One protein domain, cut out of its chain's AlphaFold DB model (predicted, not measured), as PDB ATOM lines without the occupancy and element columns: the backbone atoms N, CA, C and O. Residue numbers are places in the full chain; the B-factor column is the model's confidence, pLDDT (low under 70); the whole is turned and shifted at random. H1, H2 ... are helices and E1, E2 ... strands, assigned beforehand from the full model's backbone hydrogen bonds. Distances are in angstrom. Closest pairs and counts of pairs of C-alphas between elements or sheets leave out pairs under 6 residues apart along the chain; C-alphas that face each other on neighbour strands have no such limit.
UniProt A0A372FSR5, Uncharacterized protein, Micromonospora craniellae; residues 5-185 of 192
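AT A GLANCE: This is residues 5 to 185 of the 192 residues of an uncharacterized protein of Micromonospora craniellae (UniProt A0A372FSR5). A six-stranded sheet, twisted and curled like part of a barrel, wraps round helix H1 on one face, while H7 covers part of the other face. H4 lies side by side with H7 beyond the sheet, with H3 and H5 next to H4; the tip of the E3 and E4 hairpin, residues 126 to 131, sticks out. The printed part has 181 residues, with seven named helices and six named strands in the order H1 H2 E1 E2 H3 H4 H5 H6 E3 E4 E5 E6 H7. The sheet runs E2 E1 E3 E4 E5 E6, antiparallel throughout, and the class is mixed. The whole is compact, with a radius of gyration of the C-alphas of 16.6 A and spans of 57 by 38 by 30 A.

IN THESE COORDINATES: H1, residues 5 to 18, begins at C-alpha 5 (28.772, 33.619, 31.313) and is 20.0 A long; H2 is residues 21 to 24. E1, residues 31 to 39, spans 25.3 A and E2, residues 49 to 57, 25.5 A. H3 is residues 60 to 63, H4 residues 69 to 80, 17.1 A, H5 residues 90 to 95 and H6 residues 98 to 105. E3, residues 113 to 127, spans 39.4 A and bends by 62 degrees at residue 122; E4, residues 130 to 141, spans 32.1 A and bends by 61 degrees at residue 133. E5 is residues 146 to 152 and E6 residues 159 to 162. H7, residues 169 to 183, 20.9 A, ends at C-alpha 183 (25.989, 21.092, 15.302).

HOW THE PARTS SIT: E3 E4 E5 E6 form a meander, each strand the antiparallel neighbour of the one before. N 34 and O 54 of E1 and E2 are 3.0 A apart, N 33 and O 118 of E1 and E3 2.7 A, N 119 and O 138 of E3 and E4 2.7 A, N 137 and O 149 of E4 and E5 2.8 A, and N 148 and O 161 of E5 and E6 2.9 A, within hydrogen-bond range. With H6 and H7 on one face and H1 on the other, there are three layers, helices on both faces of a sheet. The closest C-alphas of H1 and E2, Ser 13 and Thr 53, are 7.1 A apart. H7 runs along the strands at a height over the sheet of 8.7 A. H4 touches H7, closest at the C-alphas of Ala 71 and Ile 171, 4.9 A, at a shallow tilt of 19 degrees, the same way. H5 touches H3, closest at the C-alphas of Arg 62 and Cys 95, 5.4 A. H2 is not on the sheet. Every O i to N i+4 pair is within hydrogen-bond range in H1, H4, H6 and H7, and 1 of 2 in H5; H2 and H3 are too short for such a pair.

THE WHOLE: The C-alphas farthest apart, those of Arg 45 and His 129, are 58.4 A apart. The printed part has no cut, and no link is long. The mean pLDDT of the printed part is 85.6; residues 40 to 48, 83 to 90, 165 to 168 and 184 to 185 are under 70.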
ATOM      1  N   ASN A   5      28.095  34.576  30.441       87.81
ATOM      2  CA  ASN A   5      28.772  33.619  31.313       87.81
ATOM      3  C   ASN A   5      29.366  32.426  30.540       87.81
ATOM      4  O   ASN A   5      30.444  31.950  30.878       87.81
ATOM      5  N   ALA A   6      28.685  31.944  29.494       88.38
ATOM      6  CA  ALA A   6      29.205  30.865  28.654       88.38
ATOM      7  C   ALA A   6      30.426  31.318  27.841       88.38
ATOM      8  O   ALA A   6      31.389  30.568  27.751       88.38
ATOM      9  N   VAL A   7      30.408  32.548  27.322       91.88
ATOM     10  CA  VAL A   7      31.548  33.165  26.623       91.88
ATOM     11  C   VAL A   7      32.728  33.329  27.577       91.88
ATOM     12  O   VAL A   7      33.810  32.832  27.296       91.88
ATOM     13  N   HIS A   8      32.505  33.919  28.755       91.94
ATOM     14  CA  HIS A   8      33.547  34.080  29.769       91.94
ATOM     15  C   HIS A   8      34.138  32.731  30.212       91.94
ATOM     16  O   HIS A   8      35.352  32.568  30.250       91.94
ATOM     17  N   THR A   9      33.293  31.725  30.463       92.44
ATOM     18  CA  THR A   9      33.750  30.375  30.837       92.44
ATOM     19  C   THR A   9      34.528  29.694  29.703       92.44
ATOM     20  O   THR A   9      35.472  28.950  29.973       92.44
ATOM     21  N   LEU A  10      34.158  29.940  28.440       94.38
ATOM     22  CA  LEU A  10      34.900  29.444  27.281       94.38
ATOM     23  C   LEU A  10      36.283  30.092  27.213       94.38
ATOM     24  O   LEU A  10      37.271  29.371  27.124       94.38
ATOM     25  N   THR A  11      36.363  31.418  27.342       95.06
ATOM     26  CA  THR A  11      37.636  32.148  27.390       95.06
ATOM     27  C   THR A  11      38.548  31.623  28.500       95.06
ATOM     28  O   THR A  11      39.693  31.267  28.230       95.06
ATOM     29  N   GLU A  12      38.030  31.468  29.722       94.12
ATOM     30  CA  GLU A  12      38.771  30.876  30.847       94.12
ATOM     31  C   GLU A  12      39.224  29.438  30.552       94.12
ATOM     32  O   GLU A  12      40.332  29.037  30.902       94.12
ATOM     33  N   SER A  13      38.399  28.649  29.856       93.88
ATOM     34  CA  SER A  13      38.760  27.282  29.462       93.88
ATOM     35  C   SER A  13      39.897  27.254  28.437       93.88
ATOM     36  O   SER A  13      40.759  26.378  28.521       93.88
ATOM     37  N   LEU A  14      39.927  28.197  27.490       95.50
ATOM     38  CA  LEU A  14      41.017  28.335  26.517       95.50
ATOM     39  C   LEU A  14      42.309  28.818  27.196       95.50
ATOM     40  O   LEU A  14      43.369  28.236  26.974       95.50
ATOM     41  N   LEU A  15      42.220  29.792  28.108       95.12
ATOM     42  CA  LEU A  15      43.352  30.238  28.931       95.12
ATOM     43  C   LEU A  15      43.905  29.110  29.810       95.12
ATOM     44  O   LEU A  15      45.117  28.930  29.919       95.12
ATOM     45  N   ALA A  16      43.031  28.282  30.386       92.94
ATOM     46  CA  ALA A  16      43.444  27.114  31.154       92.94
ATOM     47  C   ALA A  16      44.154  26.058  30.289       92.94
ATOM     48  O   ALA A  16      44.983  25.309  30.813       92.94
ATOM     49  N   VAL A  17      43.849  25.974  28.985       92.50
ATOM     50  CA  VAL A  17      44.582  25.118  28.038       92.50
ATOM     51  C   VAL A  17      45.989  25.667  27.802       92.50
ATOM     52  O   VAL A  17      46.940  24.880  27.861       92.50
ATOM     53  N   ASP A  18      46.131  26.980  27.599       92.69
ATOM     54  CA  ASP A  18      47.439  27.635  27.456       92.69
ATOM     55  C   ASP A  18      48.291  27.479  28.724       92.69
ATOM     56  O   ASP A  18      49.421  27.008  28.643       92.69
ATOM     57  N   ALA A  19      47.731  27.708  29.913       90.50
ATOM     58  CA  ALA A  19      48.447  27.584  31.190       90.50
ATOM     59  C   ALA A  19      49.029  26.174  31.453       90.50
ATOM     60  O   ALA A  19      49.854  25.965  32.346       90.50
ATOM     61  N   ARG A  20      48.632  25.147  30.683       84.69
ATOM     62  CA  ARG A  20      49.284  23.824  30.735       84.69
ATOM     63  C   ARG A  20      50.703  23.857  30.168       84.69
ATOM     64  O   ARG A  20      51.477  22.967  30.520       84.69
ATOM     65  N   VAL A  21      51.051  24.849  29.347       81.31
ATOM     66  CA  VAL A  21      52.414  25.107  28.850       81.31
ATOM     67  C   VAL A  21      53.391  25.221  30.003       81.31
ATOM     68  O   VAL A  21      54.435  24.587  29.954       81.31
ATOM     69  N   ASP A  22      53.047  25.929  31.075       82.56
ATOM     70  CA  ASP A  22      53.980  26.143  32.189       82.56
ATOM     71  C   ASP A  22      54.394  24.829  32.866       82.56
ATOM     72  O   ASP A  22      55.497  24.697  33.388       82.56
ATOM     73  N   ARG A  23      53.527  23.811  32.805       81.75
ATOM     74  CA  ARG A  23      53.800  22.470  33.341       81.75
ATOM     75  C   ARG A  23      54.403  21.516  32.318       81.75
ATOM     76  O   ARG A  23      55.130  20.602  32.692       81.75
ATOM     77  N   LEU A  24      54.040  21.661  31.045       82.38
ATOM     78  CA  LEU A  24      54.391  20.710  29.990       82.38
ATOM     79  C   LEU A  24      55.543  21.200  29.102       82.38
ATOM     80  O   LEU A  24      56.102  20.393  28.368       82.38
ATOM     81  N   GLY A  25      55.920  22.467  29.158       83.19
ATOM     82  CA  GLY A  25      56.900  23.073  28.265       83.19
ATOM     83  C   GLY A  25      56.428  23.212  26.812       83.19
ATOM     84  O   GLY A  25      55.325  22.797  26.442       83.19
ATOM     85  N   TRP A  26      57.318  23.801  26.012       86.75
ATOM     86  CA  TRP A  26      57.216  24.032  24.565       86.75
ATOM     87  C   TRP A  26      57.617  22.787  23.749       86.75
ATOM     88  O   TRP A  26      58.142  21.820  24.309       86.75
ATOM     89  N   GLY A  27      57.395  22.802  22.434       82.31
ATOM     90  CA  GLY A  27      57.661  21.696  21.511       82.31
ATOM     91  C   GLY A  27      56.583  20.613  21.548       82.31
ATOM     92  O   GLY A  27      56.885  19.425  21.389       82.31
ATOM     93  N   ARG A  28      55.332  20.977  21.853       82.50
ATOM     94  CA  ARG A  28      54.235  20.008  22.008       82.50
ATOM     95  C   ARG A  28      53.480  19.795  20.693       82.50
ATOM     96  O   ARG A  28      53.310  20.732  19.923       82.50
ATOM     97  N   PRO A  29      52.997  18.564  20.431       86.25
ATOM     98  CA  PRO A  29      52.197  18.307  19.242       86.25
ATOM     99  C   PRO A  29      50.888  19.092  19.308       86.25
ATOM    100  O   PRO A  29      50.308  19.232  20.391       86.25
ATOM    101  N   SER A  30      50.416  19.533  18.142       92.00
ATOM    102  CA  SER A  30      49.118  20.185  17.991       92.00
ATOM    103  C   SER A  30      47.987  19.309  18.532       92.00
ATOM    104  O   SER A  30      48.052  18.073  18.514       92.00
ATOM    105  N   ARG A  31      46.929  19.947  19.022       94.69
ATOM    106  CA  ARG A  31      45.760  19.279  19.594       94.69
ATOM    107  C   ARG A  31      44.499  19.931  19.081       94.69
ATOM    108  O   ARG A  31      44.392  21.152  19.058       94.69
ATOM    109  N   LEU A  32      43.528  19.098  18.752       96.94
ATOM    110  CA  LEU A  32      42.171  19.545  18.513       96.94
ATOM    111  C   LEU A  32      41.411  19.503  19.842       96.94
ATOM    112  O   LEU A  32      41.581  18.580  20.639       96.94
ATOM    113  N   LEU A  33      40.604  20.515  20.115       96.62
ATOM    114  CA  LEU A  33      39.833  20.642  21.340       96.62
ATOM    115  C   LEU A  33      38.353  20.651  20.986       96.62
ATOM    116  O   LEU A  33      37.902  21.468  20.184       96.62
ATOM    117  N   LEU A  34      37.604  19.764  21.629       95.12
ATOM    118  CA  LEU A  34      36.151  19.751  21.576       95.12
ATOM    119  C   LEU A  34      35.624  20.338  22.882       95.12
ATOM    120  O   LEU A  34      35.829  19.752  23.951       95.12
ATOM    121  N   VAL A  35      34.956  21.488  22.808       94.19
ATOM    122  CA  VAL A  35      34.328  22.109  23.973       94.19
ATOM    123  C   VAL A  35      32.841  21.815  23.944       94.19
ATOM    124  O   VAL A  35      32.121  22.217  23.030       94.19
ATOM    125  N   HIS A  36      32.372  21.127  24.974       90.62
ATOM    126  CA  HIS A  36      30.966  20.791  25.151       90.62
ATOM    127  C   HIS A  36      30.470  21.236  26.519       90.62
ATOM    128  O   HIS A  36      31.239  21.431  27.461       90.62
ATOM    129  N   ASP A  37      29.163  21.395  26.630       87.56
ATOM    130  CA  ASP A  37      28.499  21.686  27.886       87.56
ATOM    131  C   ASP A  37      27.460  20.624  28.192       87.56
ATOM    132  O   ASP A  37      26.692  20.222  27.318       87.56
ATOM    133  N   ARG A  38      27.444  20.173  29.443       81.12
ATOM    134  CA  ARG A  38      26.588  19.086  29.914       81.12
ATOM    135  C   ARG A  38      25.964  19.430  31.265       81.12
ATOM    136  O   ARG A  38      26.533  20.228  32.009       81.12
ATOM    137  N   PRO A  39      24.826  18.833  31.640       73.94
ATOM    138  CA  PRO A  39      24.263  19.016  32.974       73.94
ATOM    139  C   PRO A  39      25.262  18.586  34.062       73.94
ATOM    140  O   PRO A  39      25.953  17.574  33.909       73.94
ATOM    141  N   ALA A  40      25.371  19.348  35.155       68.31
ATOM    142  CA  ALA A  40      26.217  18.950  36.276       68.31
ATOM    143  C   ALA A  40      25.656  17.671  36.938       68.31
ATOM    144  O   ALA A  40      24.448  17.573  37.143       68.31
ATOM    145  N   PRO A  41      26.505  16.690  37.302       61.78
ATOM    146  CA  PRO A  41      26.054  15.383  37.791       61.78
ATOM    147  C   PRO A  41      25.466  15.363  39.220       61.78
ATOM    148  O   PRO A  41      25.324  14.288  39.790       61.78
ATOM    149  N   ALA A  42      25.091  16.498  39.814       54.53
ATOM    150  CA  ALA A  42      24.430  16.523  41.117       54.53
ATOM    151  C   ALA A  42      23.491  17.729  41.247       54.53
ATOM    152  O   ALA A  42      23.886  18.860  40.984       54.53
ATOM    153  N   GLU A  43      22.278  17.430  41.714       51.19
ATOM    154  CA  GLU A  43      21.147  18.308  42.038       51.19
ATOM    155  C   GLU A  43      20.150  18.609  40.902       51.19
ATOM    156  O   GLU A  43      20.305  19.583  40.169       51.19
ATOM    157  N   PRO A  44      19.018  17.872  40.832       51.56
ATOM    158  CA  PRO A  44      17.932  18.137  39.877       51.56
ATOM    159  C   PRO A  44      17.231  19.499  40.070       51.56
ATOM    160  O   PRO A  44      16.312  19.828  39.326       51.56
ATOM    161  N   ARG A  45      17.642  20.295  41.068       51.97
ATOM    162  CA  ARG A  45      17.109  21.635  41.365       51.97
ATOM    163  C   ARG A  45      18.037  22.770  40.939       51.97
ATOM    164  O   ARG A  45      17.581  23.906  40.839       51.97
ATOM    165  N   CYS A  46      19.303  22.479  40.648       52.16
ATOM    166  CA  CYS A  46      20.252  23.471  40.174       52.16
ATOM    167  C   CYS A  46      20.517  23.193  38.694       52.16
ATOM    168  O   CYS A  46      21.245  22.269  38.352       52.16
ATOM    169  N   GLY A  47      19.952  24.004  37.794       58.59
ATOM    170  CA  GLY A  47      20.197  23.943  36.342       58.59
ATOM    171  C   GLY A  47      21.633  24.313  35.931       58.59
ATOM    172  O   GLY A  47      21.848  24.917  34.880       58.59
ATOM    173  N   ARG A  48      22.623  24.019  36.780       68.19
ATOM    174  CA  ARG A  48      24.030  24.345  36.595       68.19
ATOM    175  C   ARG A  48      24.595  23.415  35.528       68.19
ATOM    176  O   ARG A  48      24.597  22.195  35.679       68.19
ATOM    177  N   ARG A  49      25.059  24.004  34.432       75.25
ATOM    178  CA  ARG A  49      25.717  23.282  33.345       75.25
ATOM    179  C   ARG A  49      27.234  23.382  33.518       75.25
ATOM    180  O   ARG A  49      27.731  24.364  34.073       75.25
ATOM    181  N   GLN A  50      27.948  22.329  33.144       83.31
ATOM    182  CA  GLN A  50      29.395  22.222  33.245       83.31
ATOM    183  C   GLN A  50      29.991  22.195  31.839       83.31
ATOM    184  O   GLN A  50      29.845  21.204  31.118       83.31
ATOM    185  N   MET A  51      30.744  23.245  31.514       89.00
ATOM    186  CA  MET A  51      31.620  23.254  30.350       89.00
ATOM    187  C   MET A  51      32.795  22.301  30.571       89.00
ATOM    188  O   MET A  51      33.362  22.219  31.664       89.00
ATOM    189  N   ARG A  52      33.150  21.563  29.526       89.12
ATOM    190  CA  ARG A  52      34.285  20.648  29.499       89.12
ATOM    191  C   ARG A  52      35.043  20.813  28.190       89.12
ATOM    192  O   ARG A  52      34.440  20.985  27.137       89.12
ATOM    193  N   THR A  53      36.359  20.693  28.278       93.06
ATOM    194  CA  THR A  53      37.257  20.710  27.124       93.06
ATOM    195  C   THR A  53      37.888  19.335  26.993       93.06
ATOM    196  O   THR A  53      38.639  18.900  27.871       93.06
ATOM    197  N   VAL A  54      37.565  18.630  25.913       93.38
ATOM    198  CA  VAL A  54      38.180  17.346  25.578       93.38
ATOM    199  C   VAL A  54      39.355  17.601  24.647       93.38
ATOM    200  O   VAL A  54      39.215  18.276  23.633       93.38
ATOM    201  N   HIS A  55      40.518  17.061  25.002       93.94
ATOM    202  CA  HIS A  55      41.740  17.199  24.218       93.94
ATOM    203  C   HIS A  55      41.920  15.976  23.322       93.94
ATOM    204  O   HIS A  55      42.092  14.863  23.817       93.94
ATOM    205  N   LEU A  56      41.927  16.204  22.016       94.06
ATOM    206  CA  LEU A  56      42.119  15.196  20.987       94.06
ATOM    207  C   LEU A  56      43.544  15.358  20.434       94.06
ATOM    208  O   LEU A  56      43.840  16.356  19.769       94.06
ATOM    209  N   PRO A  57      44.469  14.438  20.756       92.44
ATOM    210  CA  PRO A  57      45.844  14.540  20.289       92.44
ATOM    211  C   PRO A  57      45.904  14.371  18.769       92.44
ATOM    212  O   PRO A  57      45.269  13.468  18.223       92.44
ATOM    213  N   LEU A  58      46.697  15.210  18.098       93.81
ATOM    214  CA  LEU A  58      46.984  15.056  16.675       93.81
ATOM    215  C   LEU A  58      48.361  14.418  16.484       93.81
ATOM    216  O   LEU A  58      49.304  14.711  17.221       93.81
ATOM    217  N   ASN A  59      48.491  13.542  15.489       91.50
ATOM    218  CA  ASN A  59      49.764  12.906  15.162       91.50
ATOM    219  C   ASN A  59      50.637  13.846  14.304       91.50
ATOM    220  O   ASN A  59      50.376  13.984  13.102       91.50
ATOM    221  N   PRO A  60      51.714  14.443  14.856       87.50
ATOM    222  CA  PRO A  60      52.513  15.436  14.138       87.50
ATOM    223  C   PRO A  60      53.215  14.846  12.906       87.50
ATOM    224  O   PRO A  60      53.307  15.499  11.869       87.50
ATOM    225  N   ALA A  61      53.631  13.574  12.968       86.94
ATOM    226  CA  ALA A  61      54.296  12.895  11.853       86.94
ATOM    227  C   ALA A  61      53.367  12.680  10.647       86.94
ATOM    228  O   ALA A  61      53.827  12.438   9.529       86.94
ATOM    229  N   ARG A  62      52.048  12.725  10.867       88.75
ATOM    230  CA  ARG A  62      51.041  12.580   9.811       88.75
ATOM    231  C   ARG A  62      50.492  13.927   9.360       88.75
ATOM    232  O   ARG A  62      50.264  14.076   8.163       88.75
ATOM    233  N   LEU A  63      50.390  14.904  10.263       87.19
ATOM    234  CA  LEU A  63      49.996  16.273   9.925       87.19
ATOM    235  C   LEU A  63      50.916  16.913   8.879       87.19
ATOM    236  O   LEU A  63      50.421  17.584   7.984       87.19
ATOM    237  N   GLY A  64      52.223  16.619   8.897       85.75
ATOM    238  CA  GLY A  64      53.163  17.105   7.873       85.75
ATOM    239  C   GLY A  64      52.862  16.654   6.433       85.75
ATOM    240  O   GLY A  64      53.520  17.101   5.498       85.75
ATOM    241  N   ARG A  65      51.881  15.764   6.223       87.12
ATOM    242  CA  ARG A  65      51.413  15.348   4.889       87.12
ATOM    243  C   ARG A  65      50.351  16.284   4.304       87.12
ATOM    244  O   ARG A  65      50.081  16.196   3.108       87.12
ATOM    245  N   TYR A  66      49.762  17.154   5.121       87.69
ATOM    246  CA  TYR A  66      48.816  18.174   4.683       87.69
ATOM    247  C   TYR A  66      49.571  19.369   4.104       87.69
ATOM    248  O   TYR A  66      50.293  20.063   4.816       87.69
ATOM    249  N   ARG A  67      49.411  19.615   2.797       84.06
ATOM    250  CA  ARG A  67      50.168  20.666   2.090       84.06
ATOM    251  C   ARG A  67      49.817  22.070   2.571       84.06
ATOM    252  O   ARG A  67      50.710  22.902   2.664       84.06
ATOM    253  N   ALA A  68      48.545  22.316   2.882       83.75
ATOM    254  CA  ALA A  68      48.089  23.583   3.458       83.75
ATOM    255  C   ALA A  68      48.032  23.540   5.001       83.75
ATOM    256  O   ALA A  68      47.335  24.334   5.629       83.75
ATOM    257  N   GLY A  69      48.742  22.587   5.616       88.31
ATOM    258  CA  GLY A  69      48.842  22.452   7.064       88.31
ATOM    259  C   GLY A  69      47.504  22.166   7.746       88.31
ATOM    260  O   GLY A  69      46.695  21.361   7.280       88.31
ATOM    261  N   LEU A  70      47.288  22.820   8.887       92.12
ATOM    262  CA  LEU A  70      46.170  22.542   9.787       92.12
ATOM    263  C   LEU A  70      44.796  22.881   9.182       92.12
ATOM    264  O   LEU A  70      43.831  22.183   9.473       92.12
ATOM    265  N   ALA A  71      44.699  23.881   8.302       91.31
ATOM    266  CA  ALA A  71      43.433  24.242   7.658       91.31
ATOM    267  C   ALA A  71      42.923  23.150   6.689       91.31
ATOM    268  O   ALA A  71      41.737  22.817   6.703       91.31
ATOM    269  N   ASP A  72      43.813  22.535   5.895       90.81
ATOM    270  CA  ASP A  72      43.469  21.393   5.017       90.81
ATOM    271  C   ASP A  72      43.118  20.155   5.859       90.81
ATOM    272  O   ASP A  72      42.180  19.433   5.534       90.81
ATOM    273  N   PHE A  73      43.789  19.953   7.003       93.12
ATOM    274  CA  PHE A  73      43.417  18.906   7.965       93.12
ATOM    275  C   PHE A  73      42.005  19.099   8.534       93.12
ATOM    276  O   PHE A  73      41.229  18.146   8.569       93.12
ATOM    277  N   LEU A  74      41.657  20.314   8.966       94.38
ATOM    278  CA  LEU A  74      40.324  20.621   9.493       94.38
ATOM    279  C   LEU A  74      39.236  20.475   8.422       94.38
ATOM    280  O   LEU A  74      38.137  20.017   8.728       94.38
ATOM    281  N   THR A  75      39.546  20.817   7.169       90.81
ATOM    282  CA  THR A  75      38.634  20.621   6.032       90.81
ATOM    283  C   THR A  75      38.380  19.133   5.784       90.81
ATOM    284  O   THR A  75      37.230  18.703   5.801       90.81
ATOM    285  N   ASP A  76      39.439  18.321   5.677       90.19
ATOM    286  CA  ASP A  76      39.323  16.861   5.540       90.19
ATOM    287  C   ASP A  76      38.539  16.238   6.711       90.19
ATOM    288  O   ASP A  76      37.740  15.321   6.514       90.19
ATOM    289  N   LEU A  77      38.772  16.722   7.940       91.38
ATOM    290  CA  LEU A  77      38.029  16.284   9.120       91.38
ATOM    291  C   LEU A  77      36.540  16.601   8.979       91.38
ATOM    292  O   LEU A  77      35.705  15.730   9.208       91.38
ATOM    293  N   THR A  78      36.219  17.824   8.571       90.44
ATOM    294  CA  THR A  78      34.842  18.276   8.359       90.44
ATOM    295  C   THR A  78      34.122  17.416   7.323       90.44
ATOM    296  O   THR A  78      32.978  17.038   7.551       90.44
ATOM    297  N   ASP A  79      34.794  17.021   6.242       87.19
ATOM    298  CA  ASP A  79      34.212  16.156   5.207       87.19
ATOM    299  C   ASP A  79      33.980  14.708   5.675       87.19
ATOM    300  O   ASP A  79      33.098  14.016   5.157       87.19
ATOM    301  N   ALA A  80      34.764  14.234   6.649       86.50
ATOM    302  CA  ALA A  80      34.710  12.857   7.141       86.50
ATOM    303  C   ALA A  80      33.695  12.630   8.275       86.50
ATOM    304  O   ALA A  80      33.254  11.498   8.475       86.50
ATOM    305  N   LEU A  81      33.335  13.669   9.035       85.25
ATOM    306  CA  LEU A  81      32.402  13.546  10.163       85.25
ATOM    307  C   LEU A  81      30.928  13.288   9.773       85.25
ATOM    308  O   LEU A  81      30.287  12.494  10.466       85.25
ATOM    309  N   PRO A  82      30.359  13.874   8.698       74.44
ATOM    310  CA  PRO A  82      28.988  13.586   8.307       74.44
ATOM    311  C   PRO A  82      28.816  12.135   7.821       74.44
ATOM    312  O   PRO A  82      29.400  11.705   6.824       74.44
ATOM    313  N   ALA A  83      27.931  11.402   8.502       57.94
ATOM    314  CA  ALA A  83      27.321  10.144   8.060       57.94
ATOM    315  C   ALA A  83      28.284   9.006   7.668       57.94
ATOM    316  O   ALA A  83      28.116   8.382   6.618       57.94
ATOM    317  N   GLY A  84      29.270   8.698   8.522       55.47
ATOM    318  CA  GLY A  84      30.055   7.459   8.422       55.47
ATOM    319  C   GLY A  84      30.776   7.277   7.084       55.47
ATOM    320  O   GLY A  84      31.081   6.147   6.694       55.47
ATOM    321  N   ARG A  85      31.012   8.376   6.356       61.22
ATOM    322  CA  ARG A  85      31.720   8.330   5.085       61.22
ATOM    323  C   ARG A  85      33.159   7.905   5.352       61.22
ATOM    324  O   ARG A  85      33.782   8.409   6.289       61.22
ATOM    325  N   PRO A  86      33.712   6.983   4.547       62.56
ATOM    326  CA  PRO A  86      35.131   6.702   4.630       62.56
ATOM    327  C   PRO A  86      35.879   8.016   4.379       62.56
ATOM    328  O   PRO A  86      35.498   8.764   3.471       62.56
ATOM    329  N   PRO A  87      36.908   8.327   5.181       65.19
ATOM    330  CA  PRO A  87      37.635   9.573   5.028       65.19
ATOM    331  C   PRO A  87      38.172   9.661   3.598       65.19
ATOM    332  O   PRO A  87      38.762   8.701   3.097       65.19
ATOM    333  N   ALA A  88      37.986  10.815   2.950       63.00
ATOM    334  CA  ALA A  88      38.429  11.034   1.572       63.00
ATOM    335  C   ALA A  88      39.935  10.770   1.401       63.00
ATOM    336  O   ALA A  88      40.396  10.386   0.325       63.00
ATOM    337  N   ARG A  89      40.703  10.929   2.489       69.06
ATOM    338  CA  ARG A  89      42.126  10.613   2.550       69.06
ATOM    339  C   ARG A  89      42.422   9.600   3.666       69.06
ATOM    340  O   ARG A  89      42.118   9.873   4.829       69.06
ATOM    341  N   PRO A  90      43.140   8.493   3.380       69.44
ATOM    342  CA  PRO A  90      43.601   7.546   4.404       69.44
ATOM    343  C   PRO A  90      44.471   8.194   5.491       69.44
ATOM    344  O   PRO A  90      44.597   7.679   6.599       69.44
ATOM    345  N   THR A  91      45.097   9.331   5.175       80.06
ATOM    346  CA  THR A  91      45.926  10.108   6.100       80.06
ATOM    347  C   THR A  91      45.160  10.664   7.289       80.06
ATOM    348  O   THR A  91      45.768  10.780   8.352       80.06
ATOM    349  N   LEU A  92      43.863  10.961   7.155       85.69
ATOM    350  CA  LEU A  92      43.079  11.582   8.224       85.69
ATOM    351  C   LEU A  92      42.962  10.666   9.451       85.69
ATOM    352  O   LEU A  92      43.285  11.082  10.561       85.69
ATOM    353  N   ALA A  93      42.608   9.395   9.240       84.50
ATOM    354  CA  ALA A  93      42.496   8.400  10.311       84.50
ATOM    355  C   ALA A  93      43.840   8.106  11.009       84.50
ATOM    356  O   ALA A  93      43.870   7.590  12.121       84.50
ATOM    357  N   ALA A  94      44.966   8.442  10.370       87.25
ATOM    358  CA  ALA A  94      46.287   8.365  10.988       87.25
ATOM    359  C   ALA A  94      46.667   9.643  11.764       87.25
ATOM    360  O   ALA A  94      47.619   9.610  12.549       87.25
ATOM    361  N   CYS A  95      45.970  10.762  11.525       90.44
ATOM    362  CA  CYS A  95      46.194  12.045  12.192       90.44
ATOM    363  C   CYS A  95      45.405  12.174  13.492       90.44
ATOM    364  O   CYS A  95      45.927  12.755  14.439       90.44
ATOM    365  N   VAL A  96      44.178  11.652  13.531       91.75
ATOM    366  CA  VAL A  96      43.258  11.816  14.659       91.75
ATOM    367  C   VAL A  96      42.340  10.601  14.803       91.75
ATOM    368  O   VAL A  96      42.022   9.927  13.824       91.75
ATOM    369  N   ASP A  97      41.904  10.330  16.033       91.31
ATOM    370  CA  ASP A  97      40.935   9.278  16.329       91.31
ATOM    371  C   ASP A  97      39.508   9.737  15.978       91.31
ATOM    372  O   ASP A  97      38.814  10.373  16.775       91.31
ATOM    373  N   LEU A  98      39.080   9.419  14.753       88.12
ATOM    374  CA  LEU A  98      37.731   9.723  14.269       88.12
ATOM    375  C   LEU A  98      36.646   8.992  15.069       88.12
ATOM    376  O   LEU A  98      35.563   9.539  15.257       88.12
ATOM    377  N   HIS A  99      36.923   7.785  15.571       86.75
ATOM    378  CA  HIS A  99      35.943   7.024  16.345       86.75
ATOM    379  C   HIS A  99      35.669   7.693  17.694       86.75
ATOM    380  O   HIS A  99      34.508   7.834  18.091       86.75
ATOM    381  N   LEU A 100      36.722   8.168  18.366       89.38
ATOM    382  CA  LEU A 100      36.596   8.963  19.583       89.38
ATOM    383  C   LEU A 100      35.808  10.252  19.324       89.38
ATOM    384  O   LEU A 100      34.895  10.557  20.090       89.38
ATOM    385  N   ILE A 101      36.110  10.984  18.244       90.31
ATOM    386  CA  ILE A 101      35.379  12.213  17.898       90.31
ATOM    387  C   ILE A 101      33.892  11.919  17.696       90.31
ATOM    388  O   ILE A 101      33.059  12.552  18.343       90.31
ATOM    389  N   THR A 102      33.548  10.932  16.869       86.94
ATOM    390  CA  THR A 102      32.147  10.566  16.629       86.94
ATOM    391  C   THR A 102      31.456  10.125  17.916       86.94
ATOM    392  O   THR A 102      30.320  10.522  18.160       86.94
ATOM    393  N   THR A 103      32.134   9.373  18.787       86.38
ATOM    394  CA  THR A 103      31.583   8.958  20.091       86.38
ATOM    395  C   THR A 103      31.285  10.160  20.989       86.38
ATOM    396  O   THR A 103      30.242  10.202  21.634       86.38
ATOM    397  N   LEU A 104      32.170  11.160  21.018       87.56
ATOM    398  CA  LEU A 104      31.971  12.380  21.804       87.56
ATOM    399  C   LEU A 104      30.851  13.266  21.245       87.56
ATOM    400  O   LEU A 104      30.130  13.893  22.020       87.56
ATOM    401  N   LEU A 105      30.712  13.328  19.919       85.88
ATOM    402  CA  LEU A 105      29.659  14.096  19.247       85.88
ATOM    403  C   LEU A 105      28.282  13.434  19.368       85.88
ATOM    404  O   LEU A 105      27.275  14.131  19.422       85.88
ATOM    405  N   THR A 106      28.240  12.104  19.445       83.94
ATOM    406  CA  THR A 106      27.006  11.309  19.556       83.94
ATOM    407  C   THR A 106      26.673  10.898  20.992       83.94
ATOM    408  O   THR A 106      25.829  10.021  21.186       83.94
ATOM    409  N   ASP A 107      27.311  11.517  21.999       80.75
ATOM    410  CA  ASP A 107      27.059  11.229  23.415       80.75
ATOM    411  C   ASP A 107      25.542  11.300  23.697       80.75
ATOM    412  O   ASP A 107      24.937  12.370  23.577       80.75
ATOM    413  N   PRO A 108      24.900  10.173  24.069       73.31
ATOM    414  CA  PRO A 108      23.454  10.116  24.235       73.31
ATOM    415  C   PRO A 108      22.975  10.828  25.507       73.31
ATOM    416  O   PRO A 108      21.768  10.876  25.755       73.31
ATOM    417  N   THR A 109      23.887  11.352  26.335       76.62
ATOM    418  CA  THR A 109      23.553  12.072  27.565       76.62
ATOM    419  C   THR A 109      22.663  13.282  27.245       76.62
ATOM    420  O   THR A 109      23.108  14.225  26.580       76.62
ATOM    421  N   PRO A 110      21.412  13.319  27.746       70.31
ATOM    422  CA  PRO A 110      20.502  14.419  27.468       70.31
ATOM    423  C   PRO A 110      21.092  15.766  27.888       70.31
ATOM    424  O   PRO A 110      21.574  15.940  29.009       70.31
ATOM    425  N   GLY A 111      21.029  16.746  26.988       72.88
ATOM    426  CA  GLY A 111      21.499  18.101  27.263       72.88
ATOM    427  C   GLY A 111      23.009  18.304  27.124       72.88
ATOM    428  O   GLY A 111      23.480  19.389  27.481       72.88
ATOM    429  N   VAL A 112      23.763  17.334  26.597       80.94
ATOM    430  CA  VAL A 112      25.086  17.619  26.025       80.94
ATOM    431  C   VAL A 112      24.902  18.505  24.794       80.94
ATOM    432  O   VAL A 112      24.040  18.253  23.955       80.94
ATOM    433  N   ARG A 113      25.676  19.586  24.711       85.94
ATOM    434  CA  ARG A 113      25.705  20.477  23.548       85.94
ATOM    435  C   ARG A 113      27.135  20.808  23.167       85.94
ATOM    436  O   ARG A 113      27.945  21.122  24.040       85.94
ATOM    437  N   LEU A 114      27.415  20.799  21.869       90.31
ATOM    438  CA  LEU A 114      28.622  21.402  21.325       90.31
ATOM    439  C   LEU A 114      28.611  22.909  21.615       90.31
ATOM    440  O   LEU A 114      27.614  23.587  21.352       90.31
ATOM    441  N   LEU A 115      29.713  23.421  22.161       92.44
ATOM    442  CA  LEU A 115      29.914  24.849  22.393       92.44
ATOM    443  C   LEU A 115      30.959  25.455  21.471       92.44
ATOM    444  O   LEU A 115      30.741  26.568  21.013       92.44
ATOM    445  N   ALA A 116      32.072  24.767  21.225       95.81
ATOM    446  CA  ALA A 116      33.132  25.264  20.358       95.81
ATOM    447  C   ALA A 116      34.031  24.128  19.871       95.81
ATOM    448  O   ALA A 116      34.191  23.109  20.554       95.81
ATOM    449  N   TRP A 117      34.675  24.361  18.734       97.88
ATOM    450  CA  TRP A 117      35.897  23.665  18.348       97.88
ATOM    451  C   TRP A 117      37.076  24.615  18.498       97.88
ATOM    452  O   TRP A 117      36.955  25.803  18.203       97.88
ATOM    453  N   ALA A 118      38.219  24.095  18.938       97.44
ATOM    454  CA  ALA A 118      39.454  24.862  18.977       97.44
ATOM    455  C   ALA A 118      40.667  24.030  18.571       97.44
ATOM    456  O   ALA A 118      40.641  22.801  18.617       97.44
ATOM    457  N   LEU A 119      41.741  24.705  18.193       96.31
ATOM    458  CA  LEU A 119      42.997  24.119  17.772       96.31
ATOM    459  C   LEU A 119      44.136  24.770  18.552       96.31
ATOM    460  O   LEU A 119      44.349  25.967  18.438       96.31
ATOM    461  N   ASP A 120      44.855  23.969  19.330       95.31
ATOM    462  CA  ASP A 120      46.022  24.356  20.128       95.31
ATOM    463  C   ASP A 120      47.291  23.907  19.396       95.31
ATOM    464  O   ASP A 120      47.473  22.707  19.164       95.31
ATOM    465  N   TYR A 121      48.149  24.844  18.998       93.94
ATOM    466  CA  TYR A 121      49.348  24.557  18.213       93.94
ATOM    467  C   TYR A 121      50.464  25.585  18.450       93.94
ATOM    468  O   TYR A 121      50.246  26.661  19.000       93.94
ATOM    469  N   GLU A 122      51.685  25.223  18.068       91.94
ATOM    470  CA  GLU A 122      52.826  26.141  18.029       91.94
ATOM    471  C   GLU A 122      52.987  26.675  16.606       91.94
ATOM    472  O   GLU A 122      52.792  25.935  15.639       91.94
ATOM    473  N   ASP A 123      53.315  27.957  16.492       90.38
ATOM    474  CA  ASP A 123      53.436  28.683  15.230       90.38
ATOM    475  C   ASP A 123      54.623  29.656  15.287       90.38
ATOM    476  O   ASP A 123      55.224  29.880  16.344       90.38
ATOM    477  N   VAL A 124      54.974  30.238  14.144       88.94
ATOM    478  CA  VAL A 124      56.003  31.271  14.039       88.94
ATOM    479  C   VAL A 124      55.384  32.535  13.467       88.94
ATOM    480  O   VAL A 124      55.022  32.592  12.292       88.94
ATOM    481  N   LEU A 125      55.320  33.581  14.287       87.06
ATOM    482  CA  LEU A 125      54.947  34.908  13.828       87.06
ATOM    483  C   LEU A 125      56.156  35.559  13.148       87.06
ATOM    484  O   LEU A 125      57.239  35.665  13.732       87.06
ATOM    485  N   ILE A 126      55.968  35.978  11.897       84.56
ATOM    486  CA  ILE A 126      56.992  36.662  11.107       84.56
ATOM    487  C   ILE A 126      56.711  38.160  11.155       84.56
ATOM    488  O   ILE A 126      55.789  38.651  10.507       84.56
ATOM    489  N   GLU A 127      57.539  38.889  11.892       83.25
ATOM    490  CA  GLU A 127      57.599  40.345  11.832       83.25
ATOM    491  C   GLU A 127      58.727  40.780  10.883       83.25
ATOM    492  O   GLU A 127      59.672  40.013  10.670       83.25
ATOM    493  N   PRO A 128      58.700  42.010  10.323       81.50
ATOM    494  CA  PRO A 128      59.648  42.459   9.294       81.50
ATOM    495  C   PRO A 128      61.137  42.223   9.597       81.50
ATOM    496  O   PRO A 128      61.951  42.157   8.674       81.50
ATOM    497  N   HIS A 129      61.512  42.093  10.873       82.62
ATOM    498  CA  HIS A 129      62.898  41.909  11.304       82.62
ATOM    499  C   HIS A 129      63.109  40.765  12.303       82.62
ATOM    500  O   HIS A 129      64.236  40.595  12.777       82.62
ATOM    501  N   ARG A 130      62.067  40.004  12.666       83.25
ATOM    502  CA  ARG A 130      62.154  38.976  13.712       83.25
ATOM    503  C   ARG A 130      61.186  37.821  13.479       83.25
ATOM    504  O   ARG A 130      60.075  38.002  12.997       83.25
ATOM    505  N   LEU A 131      61.643  36.630  13.858       87.12
ATOM    506  CA  LEU A 131      60.816  35.435  13.968       87.12
ATOM    507  C   LEU A 131      60.503  35.215  15.442       87.12
ATOM    508  O   LEU A 131      61.421  35.159  16.267       87.12
ATOM    509  N   HIS A 132      59.223  35.084  15.754       88.75
ATOM    510  CA  HIS A 132      58.745  34.847  17.104       88.75
ATOM    511  C   HIS A 132      58.051  33.497  17.162       88.75
ATOM    512  O   HIS A 132      57.027  33.287  16.522       88.75
ATOM    513  N   GLU A 133      58.612  32.575  17.941       91.81
ATOM    514  CA  GLU A 133      57.901  31.355  18.300       91.81
ATOM    515  C   GLU A 133      56.743  31.720  19.226       91.81
ATOM    516  O   GLU A 133      56.933  32.323  20.294       91.81
ATOM    517  N   ILE A 134      55.545  31.350  18.797       93.12
ATOM    518  CA  ILE A 134      54.316  31.569  19.535       93.12
ATOM    519  C   ILE A 134      53.602  30.242  19.742       93.12
ATOM    520  O   ILE A 134      53.771  29.271  19.003       93.12
ATOM    521  N   ARG A 135      52.759  30.215  20.760       92.88
ATOM    522  CA  ARG A 135      51.690  29.242  20.875       92.88
ATOM    523  C   ARG A 135      50.385  29.946  20.566       92.88
ATOM    524  O   ARG A 135      50.162  31.057  21.046       92.88
ATOM    525  N   ARG A 136      49.538  29.295  19.777       93.94
ATOM    526  CA  ARG A 136      48.242  29.819  19.377       93.94
ATOM    527  C   ARG A 136      47.142  28.815  19.688       93.94
ATOM    528  O   ARG A 136      47.303  27.609  19.489       93.94
ATOM    529  N   ILE A 137      46.026  29.327  20.193       95.56
ATOM    530  CA  ILE A 137      44.770  28.594  20.298       95.56
ATOM    531  C   ILE A 137      43.725  29.346  19.486       95.56
ATOM    532  O   ILE A 137      43.242  30.386  19.926       95.56
ATOM    533  N   ASP A 138      43.367  28.797  18.329       96.06
ATOM    534  CA  ASP A 138      42.270  29.305  17.507       96.06
ATOM    535  C   ASP A 138      40.993  28.551  17.865       96.06
ATOM    536  O   ASP A 138      40.984  27.322  17.844       96.06
ATOM    537  N   ALA A 139      39.909  29.254  18.181       97.00
ATOM    538  CA  ALA A 139      38.616  28.636  18.453       97.00
ATOM    539  C   ALA A 139      37.487  29.318  17.692       97.00
ATOM    540  O   ALA A 139      37.508  30.528  17.468       97.00
ATOM    541  N   VAL A 140      36.468  28.535  17.351       96.56
ATOM    542  CA  VAL A 140      35.183  29.046  16.882       96.56
ATOM    543  C   VAL A 140      34.093  28.444  17.745       96.56
ATOM    544  O   VAL A 140      34.004  27.220  17.895       96.56
ATOM    545  N   ASP A 141      33.288  29.314  18.345       95.25
ATOM    546  CA  ASP A 141      32.135  28.877  19.111       95.25
ATOM    547  C   ASP A 141      30.908  28.648  18.235       95.25
ATOM    548  O   ASP A 141      30.854  28.917  17.037       95.25
ATOM    549  N   SER A 142      29.888  28.120  18.885       93.44
ATOM    550  CA  SER A 142      28.630  27.782  18.268       93.44
ATOM    551  C   SER A 142      27.928  29.031  17.684       93.44
ATOM    552  O   SER A 142      27.220  28.934  16.697       93.44
ATOM    553  N   ASP A 143      28.123  30.239  18.203       92.94
ATOM    554  CA  ASP A 143      27.573  31.446  17.561       92.94
ATOM    555  C   ASP A 143      28.495  32.050  16.495       92.94
ATOM    556  O   ASP A 143      28.267  33.184  16.076       92.94
ATOM    557  N   HIS A 144      29.507  31.304  16.048       93.25
ATOM    558  CA  HIS A 144      30.538  31.740  15.108       93.25
ATOM    559  C   HIS A 144      31.448  32.849  15.627       93.25
ATOM    560  O   HIS A 144      32.125  33.496  14.821       93.25
ATOM    561  N   ARG A 145      31.518  33.049  16.948       94.75
ATOM    562  CA  ARG A 145      32.527  33.954  17.499       94.75
ATOM    563  C   ARG A 145      33.890  33.306  17.404       94.75
ATOM    564  O   ARG A 145      34.043  32.113  17.698       94.75
ATOM    565  N   ARG A 146      34.870  34.095  16.994       95.25
ATOM    566  CA  ARG A 146      36.257  33.668  16.822       95.25
ATOM    567  C   ARG A 146      37.041  34.069  18.050       95.25
ATOM    568  O   ARG A 146      36.929  35.200  18.506       95.25
ATOM    569  N   TYR A 147      37.840  33.147  18.555       95.56
ATOM    570  CA  TYR A 147      38.753  33.388  19.657       95.56
ATOM    571  C   TYR A 147      40.155  33.076  19.170       95.56
ATOM    572  O   TYR A 147      40.371  32.070  18.485       95.56
ATOM    573  N   GLN A 148      41.096  33.912  19.571       95.31
ATOM    574  CA  GLN A 148      42.509  33.667  19.388       95.31
ATOM    575  C   GLN A 148      43.209  33.911  20.718       95.31
ATOM    576  O   GLN A 148      43.152  35.005  21.267       95.31
ATOM    577  N   VAL A 149      43.861  32.882  21.249       94.94
ATOM    578  CA  VAL A 149      44.783  33.023  22.381       94.94
ATOM    579  C   VAL A 149      46.192  32.924  21.829       94.94
ATOM    580  O   VAL A 149      46.529  31.898  21.242       94.94
ATOM    581  N   THR A 150      47.011  33.955  22.014       93.94
ATOM    582  CA  THR A 150      48.402  33.962  21.542       93.94
ATOM    583  C   THR A 150      49.344  34.146  22.720       93.94
ATOM    584  O   THR A 150      49.224  35.099  23.480       93.94
ATOM    585  N   ARG A 151      50.321  33.250  22.866       93.81
ATOM    586  CA  ARG A 151      51.397  33.380  23.852       93.81
ATOM    587  C   ARG A 151      52.742  33.375  23.163       93.81
ATOM    588  O   ARG A 151      53.084  32.426  22.464       93.81
ATOM    589  N   TRP A 152      53.529  34.411  23.400       92.56
ATOM    590  CA  TRP A 152      54.898  34.482  22.912       92.56
ATOM    591  C   TRP A 152      55.804  33.652  23.812       92.56
ATOM    592  O   TRP A 152      55.638  33.645  25.033       92.56
ATOM    593  N   ARG A 153      56.817  32.993  23.239       90.25
ATOM    594  CA  ARG A 153      57.756  32.185  24.030       90.25
ATOM    595  C   ARG A 153      58.494  32.963  25.111       90.25
ATOM    596  O   ARG A 153      58.837  32.408  26.152       90.25
ATOM    597  N   THR A 154      58.729  34.243  24.864       87.81
ATOM    598  CA  THR A 154      59.411  35.154  25.784       87.81
ATOM    599  C   THR A 154      58.477  35.810  26.794       87.81
ATOM    600  O   THR A 154      58.968  36.491  27.692       87.81
ATOM    601  N   GLU A 155      57.160  35.634  26.665       87.62
ATOM    602  CA  GLU A 155      56.181  36.331  27.492       87.62
ATOM    603  C   GLU A 155      55.509  35.412  28.522       87.62
ATOM    604  O   GLU A 155      55.198  34.244  28.251       87.62
ATOM    605  N   PRO A 156      55.268  35.930  29.739       84.25
ATOM    606  CA  PRO A 156      54.673  35.144  30.810       84.25
ATOM    607  C   PRO A 156      53.170  34.912  30.622       84.25
ATOM    608  O   PRO A 156      52.667  33.911  31.121       84.25
ATOM    609  N   HIS A 157      52.460  35.801  29.923       88.38
ATOM    610  CA  HIS A 157      51.001  35.764  29.828       88.38
ATOM    611  C   HIS A 157      50.541  35.732  28.368       88.38
ATOM    612  O   HIS A 157      51.138  36.422  27.543       88.38
ATOM    613  N   PRO A 158      49.491  34.960  28.044       93.69
ATOM    614  CA  PRO A 158      48.860  35.018  26.734       93.69
ATOM    615  C   PRO A 158      48.025  36.296  26.560       93.69
ATOM    616  O   PRO A 158      47.458  36.819  27.523       93.69
ATOM    617  N   THR A 159      47.876  36.742  25.316       93.31
ATOM    618  CA  THR A 159      46.844  37.689  24.882       93.31
ATOM    619  C   THR A 159      45.617  36.932  24.375       93.31
ATOM    620  O   THR A 159      45.726  35.777  23.952       93.31
ATOM    621  N   VAL A 160      44.440  37.559  24.449       94.06
ATOM    622  CA  VAL A 160      43.174  36.985  23.975       94.06
ATOM    623  C   VAL A 160      42.447  38.001  23.111       94.06
ATOM    624  O   VAL A 160      42.073  39.061  23.612       94.06
ATOM    625  N   ASP A 161      42.157  37.610  21.877       92.50
ATOM    626  CA  ASP A 161      41.403  38.401  20.911       92.50
ATOM    627  C   ASP A 161      40.082  37.681  20.595       92.50
ATOM    628  O   ASP A 161      40.049  36.452  20.446       92.50
ATOM    629  N   ILE A 162      38.977  38.431  20.525       90.94
ATOM    630  CA  ILE A 162      37.639  37.896  20.226       90.94
ATOM    631  C   ILE A 162      37.021  38.699  19.085       90.94
ATOM    632  O   ILE A 162      36.864  39.910  19.203       90.94
ATOM    633  N   ASP A 163      36.647  38.019  18.000       85.69
ATOM    634  CA  ASP A 163      36.051  38.593  16.780       85.69
ATOM    635  C   ASP A 163      36.883  39.690  16.081       85.69
ATOM    636  O   ASP A 163      36.420  40.322  15.126       85.69
ATOM    637  N   GLU A 164      38.133  39.888  16.496       72.94
ATOM    638  CA  GLU A 164      39.071  40.770  15.811       72.94
ATOM    639  C   GLU A 164      39.581  40.123  14.512       72.94
ATOM    640  O   GLU A 164      39.684  38.900  14.378       72.94
ATOM    641  N   HIS A 165      39.835  40.954  13.497       57.78
ATOM    642  CA  HIS A 165      40.348  40.488  12.209       57.78
ATOM    643  C   HIS A 165      41.843  40.175  12.335       57.78
ATOM    644  O   HIS A 165      42.634  41.102  12.486       57.78
ATOM    645  N   ASP A 166      42.230  38.902  12.207       61.94
ATOM    646  CA  ASP A 166      43.640  38.492  12.227       61.94
ATOM    647  C   ASP A 166      43.997  37.420  11.163       61.94
ATOM    648  O   ASP A 166      43.151  36.815  10.500       61.94
ATOM    649  N   THR A 167      45.307  37.235  11.009       61.06
ATOM    650  CA  THR A 167      46.141  36.430  10.105       61.06
ATOM    651  C   THR A 167      45.761  34.958   9.891       61.06
ATOM    652  O   THR A 167      46.171  34.390   8.878       61.06
ATOM    653  N   SER A 168      44.962  34.330  10.761       68.88
ATOM    654  CA  SER A 168      44.612  32.892  10.686       68.88
ATOM    655  C   SER A 168      43.240  32.613  10.041       68.88
ATOM    656  O   SER A 168      42.543  31.654  10.385       68.88
ATOM    657  N   GLN A 169      42.825  33.434   9.067       82.19
ATOM    658  CA  GLN A 169      41.478  33.368   8.476       82.19
ATOM    659  C   GLN A 169      41.094  31.965   7.961       82.19
ATOM    660  O   GLN A 169      39.933  31.569   8.068       82.19
ATOM    661  N   ALA A 170      42.049  31.197   7.428       90.19
ATOM    662  CA  ALA A 170      41.790  29.850   6.920       90.19
ATOM    663  C   ALA A 170      41.464  28.837   8.034       90.19
ATOM    664  O   ALA A 170      40.593  27.987   7.840       90.19
ATOM    665  N   ILE A 171      42.119  28.930   9.199       92.81
ATOM    666  CA  ILE A 171      41.851  28.036  10.335       92.81
ATOM    667  C   ILE A 171      40.494  28.372  10.946       92.81
ATOM    668  O   ILE A 171      39.681  27.466  11.120       92.81
ATOM    669  N   HIS A 172      40.188  29.653  11.191       93.81
ATOM    670  CA  HIS A 172      38.861  30.038  11.692       93.81
ATOM    671  C   HIS A 172      37.747  29.678  10.708       93.81
ATOM    672  O   HIS A 172      36.689  29.231  11.141       93.81
ATOM    673  N   ALA A 173      37.965  29.818   9.397       93.19
ATOM    674  CA  ALA A 173      36.987  29.388   8.398       93.19
ATOM    675  C   ALA A 173      36.744  27.871   8.461       93.19
ATOM    676  O   ALA A 173      35.594  27.442   8.504       93.19
ATOM    677  N   ALA A 174      37.804  27.061   8.533       94.38
ATOM    678  CA  ALA A 174      37.671  25.611   8.634       94.38
ATOM    679  C   ALA A 174      37.028  25.170   9.965       94.38
ATOM    680  O   ALA A 174      36.178  24.281   9.970       94.38
ATOM    681  N   LEU A 175      37.372  25.818  11.085       95.88
ATOM    682  CA  LEU A 175      36.731  25.590  12.385       95.88
ATOM    683  C   LEU A 175      35.246  25.970  12.370       95.88
ATOM    684  O   LEU A 175      34.441  25.257  12.963       95.88
ATOM    685  N   ALA A 176      34.867  27.054  11.690       95.19
ATOM    686  CA  ALA A 176      33.467  27.449  11.550       95.19
ATOM    687  C   ALA A 176      32.658  26.390  10.791       95.19
ATOM    688  O   ALA A 176      31.604  25.978  11.271       95.19
ATOM    689  N   THR A 177      33.184  25.878   9.673       94.12
ATOM    690  CA  THR A 177      32.535  24.782   8.940       94.12
ATOM    691  C   THR A 177      32.439  23.523   9.802       94.12
ATOM    692  O   THR A 177      31.391  22.884   9.845       94.12
ATOM    693  N   LEU A 178      33.495  23.194  10.555       93.69
ATOM    694  CA  LEU A 178      33.489  22.060  11.478       93.69
ATOM    695  C   LEU A 178      32.399  22.209  12.553       93.69
ATOM    696  O   LEU A 178      31.687  21.245  12.847       93.69
ATOM    697  N   VAL A 179      32.238  23.409  13.121       94.44
ATOM    698  CA  VAL A 179      31.151  23.740  14.054       94.44
ATOM    699  C   VAL A 179      29.790  23.512  13.400       94.44
ATOM    700  O   VAL A 179      28.969  22.812  13.987       94.44
ATOM    701  N   ASP A 180      29.551  24.019  12.192       92.75
ATOM    702  CA  ASP A 180      28.269  23.835  11.497       92.75
ATOM    703  C   ASP A 180      27.953  22.364  11.247       92.75
ATOM    704  O   ASP A 180      26.885  21.873  11.623       92.75
ATOM    705  N   THR A 181      28.914  21.631  10.688       90.38
ATOM    706  CA  THR A 181      28.773  20.207  10.388       90.38
ATOM    707  C   THR A 181      28.458  19.383  11.632       90.38
ATOM    708  O   THR A 181      27.653  18.458  11.571       90.38
ATOM    709  N   THR A 182      29.065  19.719  12.771       88.38
ATOM    710  CA  THR A 182      28.924  18.944  14.014       88.38
ATOM    711  C   THR A 182      27.810  19.443  14.935       88.38
ATOM    712  O   THR A 182      27.423  18.734  15.863       88.38
ATOM    713  N   ARG A 183      27.237  20.624  14.673       80.94
ATOM    714  CA  ARG A 183      25.989  21.092  15.302       80.94
ATOM    715  C   ARG A 183      24.743  20.450  14.706       80.94
ATOM    716  O   ARG A 183      23.740  20.332  15.405       80.94
ATOM    717  N   LEU A 184      24.791  20.104  13.420       59.47
ATOM    718  CA  LEU A 184      23.628  19.685  12.638       59.47
ATOM    719  C   LEU A 184      23.145  18.254  12.916       59.47
ATOM    720  O   LEU A 184      22.128  17.869  12.341       59.47
ATOM    721  N   ASP A 185      23.787  17.480  13.800       54.41
ATOM    722  CA  ASP A 185      23.397  16.082  14.029       54.41
ATOM    723  C   ASP A 185      22.836  15.791  15.435       54.41
ATOM    724  O   ASP A 185      23.582  15.553  16.387       54.41
TER     725      ASP A 185